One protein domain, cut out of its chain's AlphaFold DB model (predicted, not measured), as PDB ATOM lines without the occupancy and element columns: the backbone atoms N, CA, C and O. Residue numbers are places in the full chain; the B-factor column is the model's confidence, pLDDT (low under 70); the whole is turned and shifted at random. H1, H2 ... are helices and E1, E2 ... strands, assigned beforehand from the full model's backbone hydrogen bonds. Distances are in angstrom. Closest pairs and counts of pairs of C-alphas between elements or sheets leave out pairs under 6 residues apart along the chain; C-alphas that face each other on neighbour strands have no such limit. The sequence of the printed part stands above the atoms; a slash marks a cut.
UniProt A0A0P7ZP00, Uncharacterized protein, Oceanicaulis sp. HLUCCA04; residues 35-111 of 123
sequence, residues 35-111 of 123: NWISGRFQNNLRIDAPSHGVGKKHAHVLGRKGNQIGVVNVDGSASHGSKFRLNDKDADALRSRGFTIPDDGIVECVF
ATOM      1  N   ASN A  35      89.135   6.430 -39.181       64.81
ATOM      2  CA  ASN A  35      88.016   7.069 -38.473       64.81
ATOM      3  C   ASN A  35      87.718   6.568 -37.063       64.81
ATOM      4  O   ASN A  35      86.718   6.967 -36.456       64.81
ATOM      5  N   TRP A  36      88.596   5.730 -36.525       78.06
ATOM      6  CA  TRP A  36      88.538   5.341 -35.128       78.06
ATOM      7  C   TRP A  36      89.099   6.454 -34.253       78.06
ATOM      8  O   TRP A  36      90.258   6.840 -34.374       78.06
ATOM      9  N   ILE A  37      88.266   6.986 -33.368       83.38
ATOM     10  CA  ILE A  37      88.642   8.069 -32.461       83.38
ATOM     11  C   ILE A  37      88.326   7.672 -31.024       83.38
ATOM     12  O   ILE A  37      87.476   6.821 -30.746       83.38
ATOM     13  N   SER A  38      89.034   8.309 -30.101       85.50
ATOM     14  CA  SER A  38      88.826   8.096 -28.676       85.50
ATOM     15  C   SER A  38      87.826   9.112 -28.140       85.50
ATOM     16  O   SER A  38      88.010  10.316 -28.315       85.50
ATOM     17  N   GLY A  39      86.775   8.609 -27.500       87.19
ATOM     18  CA  GLY A  39      85.875   9.377 -26.652       87.19
ATOM     19  C   GLY A  39      86.082   8.951 -25.205       87.19
ATOM     20  O   GLY A  39      87.127   9.202 -24.601       87.19
ATOM     21  N   ARG A  40      85.101   8.247 -24.634       89.00
ATOM     22  CA  ARG A  40      85.200   7.702 -23.270       89.00
ATOM     23  C   ARG A  40      86.217   6.563 -23.134       89.00
ATOM     24  O   ARG A  40      86.730   6.357 -22.035       89.00
ATOM     25  N   PHE A  41      86.481   5.815 -24.210       85.62
ATOM     26  CA  PHE A  41      87.498   4.761 -24.260       85.62
ATOM     27  C   PHE A  41      88.425   4.986 -25.461       85.62
ATOM     28  O   PHE A  41      88.144   5.791 -26.345       85.62
ATOM     29  N   GLN A  42      89.543   4.272 -25.501       81.12
ATOM     30  CA  GLN A  42      90.421   4.325 -26.663       81.12
ATOM     31  C   GLN A  42      89.724   3.681 -27.870       81.12
ATOM     32  O   GLN A  42      89.223   2.563 -27.757       81.12
ATOM     33  N   ASN A  43      89.693   4.386 -29.005       79.56
ATOM     34  CA  ASN A  43      89.157   3.901 -30.288       79.56
ATOM     35  C   ASN A  43      87.726   3.329 -30.196       79.56
ATOM     36  O   ASN A  43      87.432   2.272 -30.748       79.56
ATOM     37  N   ASN A  44      86.822   4.001 -29.475       82.25
ATOM     38  CA  ASN A  44      85.445   3.526 -29.271       82.25
ATOM     39  C   ASN A  44      84.399   4.194 -30.163       82.25
ATOM     40  O   ASN A  44      83.215   3.873 -30.065       82.25
ATOM     41  N   LEU A  45      84.815   5.144 -30.986       82.75
ATOM     42  CA  LEU A  45      83.955   5.844 -31.920       82.75
ATOM     43  C   LEU A  45      84.484   5.567 -33.323       82.75
ATOM     44  O   LEU A  45      85.651   5.847 -33.586       82.75
ATOM     45  N   ARG A  46      83.642   5.032 -34.207       83.75
ATOM     46  CA  ARG A  46      83.977   4.821 -35.622       83.75
ATOM     47  C   ARG A  46      83.163   5.784 -36.468       83.75
ATOM     48  O   ARG A  46      81.940   5.735 -36.418       83.75
ATOM     49  N   ILE A  47      83.818   6.675 -37.199       78.00
ATOM     50  CA  ILE A  47      83.143   7.592 -38.123       78.00
ATOM     51  C   ILE A  47      83.090   6.945 -39.508       78.00
ATOM     52  O   ILE A  47      84.116   6.708 -40.127       78.00
ATOM     53  N   ASP A  48      81.902   6.685 -40.026       72.31
ATOM     54  CA  ASP A  48      81.789   6.066 -41.341       72.31
ATOM     55  C   ASP A  48      81.695   7.156 -42.413       72.31
ATOM     56  O   ASP A  48      80.966   8.153 -42.281       72.31
ATOM     57  N   ALA A  49      82.487   6.988 -43.477       61.31
ATOM     58  CA  ALA A  49      82.352   7.798 -44.675       61.31
ATOM     59  C   ALA A  49      80.986   7.504 -45.315       61.31
ATOM     60  O   ALA A  49      80.512   6.367 -45.266       61.31
ATOM     61  N   PRO A  50      80.324   8.503 -45.917       59.19
ATOM     62  CA  PRO A  50      79.026   8.276 -46.523       59.19
ATOM     63  C   PRO A  50      79.148   7.299 -47.698       59.19
ATOM     64  O   PRO A  50      79.721   7.614 -48.739       59.19
ATOM     65  N   SER A  51      78.604   6.094 -47.526       48.56
ATOM     66  CA  SER A  51      78.499   5.088 -48.578       48.56
ATOM     67  C   SER A  51      77.444   5.545 -49.591       48.56
ATOM     68  O   SER A  51      76.275   5.623 -49.238       48.56
ATOM     69  N   HIS A  52      77.877   5.909 -50.801       38.94
ATOM     70  CA  HIS A  52      77.111   6.171 -52.035       38.94
ATOM     71  C   HIS A  52      75.620   6.570 -51.915       38.94
ATOM     72  O   HIS A  52      74.768   5.764 -51.564       38.94
ATOM     73  N   GLY A  53      75.287   7.783 -52.384       38.88
ATOM     74  CA  GLY A  53      73.904   8.215 -52.643       38.88
ATOM     75  C   GLY A  53      73.197   8.785 -51.410       38.88
ATOM     76  O   GLY A  53      72.688   8.057 -50.571       38.88
ATOM     77  N   VAL A  54      73.163  10.120 -51.316       49.47
ATOM     78  CA  VAL A  54      72.545  10.939 -50.241       49.47
ATOM     79  C   VAL A  54      73.099  10.717 -48.815       49.47
ATOM     80  O   VAL A  54      72.612  11.324 -47.862       49.47
ATOM     81  N   GLY A  55      74.139   9.887 -48.664       51.91
ATOM     82  CA  GLY A  55      74.721   9.465 -47.390       51.91
ATOM     83  C   GLY A  55      75.180  10.624 -46.504       51.91
ATOM     84  O   GLY A  55      76.056  11.409 -46.869       51.91
ATOM     85  N   LYS A  56      74.603  10.715 -45.305       61.50
ATOM     86  CA  LYS A  56      75.084  11.606 -44.249       61.50
ATOM     87  C   LYS A  56      76.201  10.902 -43.477       61.50
ATOM     88  O   LYS A  56      76.100   9.715 -43.163       61.50
ATOM     89  N   LYS A  57      77.261  11.650 -43.159       71.88
ATOM     90  CA  LYS A  57      78.313  11.219 -42.229       71.88
ATOM     91  C   LYS A  57      77.659  10.793 -40.911       71.88
ATOM     92  O   LYS A  57      76.817  11.524 -40.385       71.88
ATOM     93  N   HIS A  58      78.041   9.639 -40.385       76.81
ATOM     94  CA  HIS A  58      77.537   9.141 -39.109       76.81
ATOM     95  C   HIS A  58      78.652   8.479 -38.299       76.81
ATOM     96  O   HIS A  58      79.699   8.117 -38.831       76.81
ATOM     97  N   ALA A  59      78.451   8.377 -36.989       77.62
ATOM     98  CA  ALA A  59      79.388   7.780 -36.056       77.62
ATOM     99  C   ALA A  59      78.752   6.596 -35.331       77.62
ATOM    100  O   ALA A  59      77.678   6.712 -34.746       77.62
ATOM    101  N   HIS A  60      79.446   5.468 -35.317       81.38
ATOM    102  CA  HIS A  60      79.130   4.323 -34.481       81.38
ATOM    103  C   HIS A  60      79.761   4.525 -33.111       81.38
ATOM    104  O   HIS A  60      80.970   4.735 -32.993       81.38
ATOM    105  N   VAL A  61      78.944   4.414 -32.071       79.12
ATOM    106  CA  VAL A  61      79.394   4.504 -30.684       79.12
ATOM    107  C   VAL A  61      79.491   3.097 -30.117       79.12
ATOM    108  O   VAL A  61      78.536   2.318 -30.187       79.12
ATOM    109  N   LEU A  62      80.649   2.748 -29.561       79.25
ATOM    110  CA  LEU A  62      80.924   1.404 -29.057       79.25
ATOM    111  C   LEU A  62      81.124   1.393 -27.539       79.25
ATOM    112  O   LEU A  62      81.656   2.319 -26.913       79.25
ATOM    113  N   GLY A  63      80.624   0.324 -26.925       75.81
ATOM    114  CA  GLY A  63      80.808  -0.039 -25.528       75.81
ATOM    115  C   GLY A  63      82.223  -0.502 -25.217       75.81
ATOM    116  O   GLY A  63      83.030  -0.753 -26.107       75.81
ATOM    117  N   ARG A  64      82.507  -0.688 -23.923       73.31
ATOM    118  CA  ARG A  64      83.806  -1.179 -23.428       73.31
ATOM    119  C   ARG A  64      84.235  -2.507 -24.069       73.31
ATOM    120  O   ARG A  64      85.422  -2.787 -24.141       73.31
ATOM    121  N   LYS A  65      83.272  -3.328 -24.501       73.44
ATOM    122  CA  LYS A  65      83.500  -4.641 -25.123       73.44
ATOM    123  C   LYS A  65      83.358  -4.620 -26.655       73.44
ATOM    124  O   LYS A  65      83.154  -5.669 -27.252       73.44
ATOM    125  N   GLY A  66      83.379  -3.447 -27.297       66.31
ATOM    126  CA  GLY A  66      83.223  -3.334 -28.756       66.31
ATOM    127  C   GLY A  66      81.810  -3.649 -29.272       66.31
ATOM    128  O   GLY A  66      81.595  -3.798 -30.480       66.31
ATOM    129  N   ASN A  67      80.832  -3.748 -28.366       71.44
ATOM    130  CA  ASN A  67      79.420  -3.843 -28.708       71.44
ATOM    131  C   ASN A  67      78.919  -2.469 -29.161       71.44
ATOM    132  O   ASN A  67      79.160  -1.469 -28.488       71.44
ATOM    133  N   GLN A  68      78.247  -2.409 -30.307       73.56
ATOM    134  CA  GLN A  68      77.693  -1.152 -30.798       73.56
ATOM    135  C   GLN A  68      76.487  -0.771 -29.943       73.56
ATOM    136  O   GLN A  68      75.614  -1.599 -29.704       73.56
ATOM    137  N   ILE A  69      76.466   0.468 -29.457       75.81
ATOM    138  CA  ILE A  69      75.389   0.974 -28.594       75.81
ATOM    139  C   ILE A  69      74.497   1.981 -29.317       75.81
ATOM    140  O   ILE A  69      73.397   2.241 -28.855       75.81
ATOM    141  N   GLY A  70      74.960   2.536 -30.438       75.44
ATOM    142  CA  GLY A  70      74.187   3.477 -31.237       75.44
ATOM    143  C   GLY A  70      74.940   3.955 -32.476       75.44
ATOM    144  O   GLY A  70      76.154   3.771 -32.590       75.44
ATOM    145  N   VAL A  71      74.191   4.559 -33.396       75.75
ATOM    146  CA  VAL A  71      74.685   5.301 -34.565       75.75
ATOM    147  C   VAL A  71      74.202   6.741 -34.460       75.75
ATOM    148  O   VAL A  71      73.018   6.945 -34.222       75.75
ATOM    149  N   VAL A  72      75.087   7.715 -34.646       75.38
ATOM    150  CA  VAL A  72      74.798   9.151 -34.536       75.38
ATOM    151  C   VAL A  72      75.021   9.816 -35.886       75.38
ATOM    152  O   VAL A  72      76.127   9.755 -36.411       75.38
ATOM    153  N   ASN A  73      74.009  10.472 -36.446       74.81
ATOM    154  CA  ASN A  73      74.163  11.253 -37.674       74.81
ATOM    155  C   ASN A  73      74.842  12.603 -37.398       74.81
ATOM    156  O   ASN A  73      74.724  13.157 -36.306       74.81
ATOM    157  N   VAL A  74      75.539  13.159 -38.395       73.62
ATOM    158  CA  VAL A  74      76.258  14.445 -38.275       73.62
ATOM    159  C   VAL A  74      75.354  15.619 -37.890       73.62
ATOM    160  O   VAL A  74      75.776  16.515 -37.161       73.62
ATOM    161  N   ASP A  75      74.103  15.595 -38.335       69.94
ATOM    162  CA  ASP A  75      73.090  16.609 -38.044       69.94
ATOM    163  C   ASP A  75      72.284  16.319 -36.767       69.94
ATOM    164  O   ASP A  75      71.352  17.054 -36.453       69.94
ATOM    165  N   GLY A  76      72.621  15.247 -36.042       61.28
ATOM    166  CA  GLY A  76      71.936  14.826 -34.820       61.28
ATOM    167  C   GLY A  76      70.536  14.232 -35.028       61.28
ATOM    168  O   GLY A  76      69.904  13.862 -34.042       61.28
ATOM    169  N   SER A  77      70.050  14.109 -36.273       59.38
ATOM    170  CA  SER A  77      68.693  13.623 -36.572       59.38
ATOM    171  C   SER A  77      68.569  12.091 -36.531       59.38
ATOM    172  O   SER A  77      69.476  11.381 -36.979       59.38
ATOM    173  N   ALA A  78      67.444  11.549 -36.035       53.81
ATOM    174  CA  ALA A  78      67.149  10.118 -36.139       53.81
ATOM    175  C   ALA A  78      66.881   9.718 -37.580       53.81
ATOM    176  O   ALA A  78      66.173  10.405 -38.312       53.81
ATOM    177  N   SER A  79      67.253   8.483 -37.902       49.66
ATOM    178  CA  SER A  79      66.530   7.748 -38.935       49.66
ATOM    179  C   SER A  79      65.278   7.050 -38.365       49.66
ATOM    180  O   SER A  79      64.262   7.023 -39.047       49.66
ATOM    181  N   HIS A  80      65.301   6.494 -37.136       54.44
ATOM    182  CA  HIS A  80      64.286   5.515 -36.661       54.44
ATOM    183  C   HIS A  80      63.846   5.638 -35.166       54.44
ATOM    184  O   HIS A  80      63.519   4.644 -34.522       54.44
ATOM    185  N   GLY A  81      63.815   6.842 -34.578       55.00
ATOM    186  CA  GLY A  81      63.019   7.133 -33.363       55.00
ATOM    187  C   GLY A  81      63.492   6.593 -31.998       55.00
ATOM    188  O   GLY A  81      62.776   6.751 -31.012       55.00
ATOM    189  N   SER A  82      64.676   5.983 -31.890       66.38
ATOM    190  CA  SER A  82      65.254   5.603 -30.589       66.38
ATOM    191  C   SER A  82      66.198   6.686 -30.060       66.38
ATOM    192  O   SER A  82      66.973   7.250 -30.826       66.38
ATOM    193  N   LYS A  83      66.153   6.973 -28.753       73.25
ATOM    194  CA  LYS A  83      67.006   7.978 -28.093       73.25
ATOM    195  C   LYS A  83      68.084   7.310 -27.244       73.25
ATOM    196  O   LYS A  83      67.804   6.352 -26.526       73.25
ATOM    197  N   PHE A  84      69.295   7.852 -27.280       77.25
ATOM    198  CA  PHE A  84      70.435   7.395 -26.495       77.25
ATOM    199  C   PHE A  84      71.205   8.591 -25.936       77.25
ATOM    200  O   PHE A  84      71.491   9.547 -26.653       77.25
ATOM    201  N   ARG A  85      71.560   8.538 -24.650       83.75
ATOM    202  CA  ARG A  85      72.404   9.562 -24.028       83.75
ATOM    203  C   ARG A  85      73.876   9.192 -24.200       83.75
ATOM    204  O   ARG A  85      74.321   8.169 -23.676       83.75
ATOM    205  N   LEU A  86      74.626  10.036 -24.900       84.38
ATOM    206  CA  LEU A  86      76.077   9.922 -25.014       84.38
ATOM    207  C   LEU A  86      76.747  10.180 -23.664       84.38
ATOM    208  O   LEU A  86      76.253  10.931 -22.827       84.38
ATOM    209  N   ASN A  87      77.910   9.563 -23.466       89.50
ATOM    210  CA  ASN A  87      78.814  10.025 -22.424       89.50
ATOM    211  C   ASN A  87      79.414  11.372 -22.846       89.50
ATOM    212  O   ASN A  87      79.721  11.544 -24.023       89.50
ATOM    213  N   ASP A  88      79.653  12.273 -21.897       89.81
ATOM    214  CA  ASP A  88      80.174  13.615 -22.187       89.81
ATOM    215  C   ASP A  88      81.475  13.573 -23.006       89.81
ATOM    216  O   ASP A  88      81.615  14.302 -23.981       89.81
ATOM    217  N   LYS A  89      82.376  12.618 -22.723       88.94
ATOM    218  CA  LYS A  89      83.618  12.447 -23.499       88.94
ATOM    219  C   LYS A  89      83.378  11.992 -24.937       88.94
ATOM    220  O   LYS A  89      84.135  12.363 -25.830       88.94
ATOM    221  N   ASP A  90      82.358  11.165 -25.164       87.12
ATOM    222  CA  ASP A  90      81.969  10.761 -26.517       87.12
ATOM    223  C   ASP A  90      81.319  11.942 -27.252       87.12
ATOM    224  O   ASP A  90      81.633  12.194 -28.412       87.12
ATOM    225  N   ALA A  91      80.456  12.699 -26.565       88.25
ATOM    226  CA  ALA A  91      79.808  13.889 -27.106       88.25
ATOM    227  C   ALA A  91      80.833  14.957 -27.507       88.25
ATOM    228  O   ALA A  91      80.786  15.444 -28.634       88.25
ATOM    229  N   ASP A  92      81.799  15.267 -26.646       89.62
ATOM    230  CA  ASP A  92      82.845  16.255 -26.923       89.62
ATOM    231  C   ASP A  92      83.741  15.830 -28.089       89.62
ATOM    232  O   ASP A  92      84.041  16.638 -28.972       89.62
ATOM    233  N   ALA A  93      84.108  14.545 -28.153       87.94
ATOM    234  CA  ALA A  93      84.885  13.999 -29.262       87.94
ATOM    235  C   ALA A  93      84.138  14.086 -30.606       87.94
ATOM    236  O   ALA A  93      84.768  14.286 -31.650       87.94
ATOM    237  N   LEU A  94      82.811  13.946 -30.593       85.69
ATOM    238  CA  LEU A  94      81.971  14.103 -31.779       85.69
ATOM    239  C   LEU A  94      81.775  15.584 -32.142       85.69
ATOM    240  O   LEU A  94      81.949  15.948 -33.308       85.69
ATOM    241  N   ARG A  95      81.507  16.465 -31.167       87.88
ATOM    242  CA  ARG A  95      81.394  17.923 -31.381       87.88
ATOM    243  C   ARG A  95      82.660  18.498 -32.006       87.88
ATOM    244  O   ARG A  95      82.577  19.227 -32.992       87.88
ATOM    245  N   SER A  96      83.837  18.091 -31.522       85.81
ATOM    246  CA  SER A  96      85.130  18.535 -32.066       85.81
ATOM    247  C   SER A  96      85.350  18.141 -33.536       85.81
ATOM    248  O   SER A  96      86.316  18.578 -34.155       85.81
ATOM    249  N   ARG A  97      84.488  17.281 -34.096       81.81
ATOM    250  CA  ARG A  97      84.537  16.770 -35.475       81.81
ATOM    251  C   ARG A  97      83.339  17.201 -36.319       81.81
ATOM    252  O   ARG A  97      83.111  16.634 -37.393       81.81
ATOM    253  N   GLY A  98      82.602  18.199 -35.831       83.56
ATOM    254  CA  GLY A  98      81.504  18.847 -36.542       83.56
ATOM    255  C   GLY A  98      80.159  18.137 -36.423       83.56
ATOM    256  O   GLY A  98      79.274  18.414 -37.227       83.56
ATOM    257  N   PHE A  99      79.988  17.218 -35.466       82.81
ATOM    258  CA  PHE A  99      78.666  16.664 -35.169       82.81
ATOM    259  C   PHE A  99      77.849  17.658 -34.340       82.81
ATOM    260  O   PHE A  99      78.345  18.226 -33.364       82.81
ATOM    261  N   THR A 100      76.573  17.810 -34.688       85.69
ATOM    262  CA  THR A 100      75.621  18.640 -33.940       85.69
ATOM    263  C   THR A 100      75.023  17.815 -32.801       85.69
ATOM    264  O   THR A 100      73.946  17.240 -32.930       85.69
ATOM    265  N   ILE A 101      75.768  17.694 -31.700       84.25
ATOM    266  CA  ILE A 101      75.326  16.967 -30.501       84.25
ATOM    267  C   ILE A 101      74.659  17.952 -29.526       84.25
ATOM    268  O   ILE A 101      75.355  18.865 -29.069       84.25
ATOM    269  N   PRO A 102      73.375  17.762 -29.160       81.38
ATOM    270  CA  PRO A 102      72.684  18.605 -28.183       81.38
ATOM    271  C   PRO A 102      73.418  18.695 -26.839       81.38
ATOM    272  O   PRO A 102      74.157  17.783 -26.458       81.38
ATOM    273  N   ASP A 103      73.206  19.781 -26.093       82.56
ATOM    274  CA  ASP A 103      73.865  20.009 -24.796       82.56
ATOM    275  C   ASP A 103      73.465  18.975 -23.737       82.56
ATOM    276  O   ASP A 103      74.268  18.617 -22.877       82.56
ATOM    277  N   ASP A 104      72.252  18.427 -23.837       79.31
ATOM    278  CA  ASP A 104      71.800  17.335 -22.977       79.31
ATOM    279  C   ASP A 104      72.441  15.980 -23.335       79.31
ATOM    280  O   ASP A 104      72.253  15.009 -22.600       79.31
ATOM    281  N   GLY A 105      73.207  15.902 -24.429       73.94
ATOM    282  CA  GLY A 105      73.869  14.691 -24.910       73.94
ATOM    283  C   GLY A 105      72.908  13.601 -25.389       73.94
ATOM    284  O   GLY A 105      73.349  12.473 -25.619       73.94
ATOM    285  N   ILE A 106      71.610  13.892 -25.511       76.62
ATOM    286  CA  ILE A 106      70.604  12.949 -25.990       76.62
ATOM    287  C   ILE A 106      70.579  13.036 -27.510       76.62
ATOM    288  O   ILE A 106      70.117  14.008 -28.098       76.62
ATOM    289  N   VAL A 107      71.078  11.986 -28.148       71.94
ATOM    290  CA  VAL A 107      71.064  11.844 -29.601       71.94
ATOM    291  C   VAL A 107      70.060  10.789 -29.999       71.94
ATOM    292  O   VAL A 107      69.825   9.812 -29.281       71.94
ATOM    293  N   GLU A 108      69.470  10.969 -31.167       65.81
ATOM    294  CA  GLU A 108      68.671   9.914 -31.747       65.81
ATOM    295  C   GLU A 108      69.585   8.925 -32.470       65.81
ATOM    296  O   GLU A 108      70.471   9.312 -33.235       65.81
ATOM    297  N   CYS A 109      69.398   7.637 -32.198       61.09
ATOM    298  CA  CYS A 109      70.287   6.595 -32.673       61.09
ATOM    299  C   CYS A 109      69.538   5.406 -33.258       61.09
ATOM    300  O   CYS A 109      68.437   5.067 -32.829       61.09
ATOM    301  N   VAL A 110      70.178   4.707 -34.193       55.06
ATOM    302  CA  VAL A 110      69.770   3.351 -34.566       55.06
ATOM    303  C   VAL A 110      70.584   2.368 -33.733       55.06
ATOM    304  O   VAL A 110      71.819   2.389 -33.765       55.06
ATOM    305  N   PHE A 111      69.906   1.502 -32.982       54.50
ATOM    306  CA  PHE A 111      70.555   0.339 -32.390       54.50
ATOM    307  C   PHE A 111      70.840  -0.657 -33.511       54.50
ATOM    308  O   PHE A 111      69.925  -1.269 -34.053       54.50
TER     309      PHE A 111
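This is residues 35 to 111 of the 123 residues of an uncharacterized protein of Oceanicaulis sp. HLUCCA04 (UniProt A0A0P7ZP00). A twisting meander of three antiparallel strands, E1, E2 and E3, makes the main sheet; a small two-strand ribbon, E4 and E5, crosses beside E3, and one short helix, H1, grazes the sheet. The loop between E1 and E2 reaches one end of the longest axis. The printed part has 77 residues, with named elements in the order E1, E2, E3, E4, H1, E5; the class is mixed, helices and strands, with under half of the residues in named elements. The whole is compact, radius of gyration of the C-alphas 11.3 A, and spans 31 by 24 by 23 A.

Find C-alpha 45 at (83.955, 5.844, -31.920), where E1, residues 45 to 48, begins and runs 9.7 A. E2 is residues 58 to 62, 13.1 A, and E3 residues 68 to 73, 14.6 A. Look next for E4, residues 82 to 85, 10.5 A, and H1, residues 88 to 95, 10.2 A. E5, residues 106 to 109, 9.2 A, ends at C-alpha 109, (70.287, 6.595, -32.673).

In the hairpin E1 and E2, at 150 degrees, find N 46 and O 60 2.9 A apart. In the hairpin E2 and E3, at 160 degrees, N 59 and O 72 are 2.8 A apart. E3 is an edge strand of its sheet, and the closest C-alphas of E3 and E5 are those of Val 71 and Cys 109, 5.0 A apart. E5 is antiparallel to E4 at 139 degrees, with N 84 and O 107 2.9 A apart. H1 is on the three-strand sheet but only grazes it, with residues 90 to 94; the closest C-alphas of E1 and H1 are Leu 45 and Asp 90, 7.6 A. In H1, every O i to N i+4 pair is within hydrogen-bond range. E1 and E2 are apart from E4 and E5.

The C-alphas farthest apart are Gly 53 and Arg 64, 32.2 A. The printed part has no cut, and no link is long. Confidence is under 70 at residues 35, 49 to 56, 66, 75 to 82 and 108 to 111.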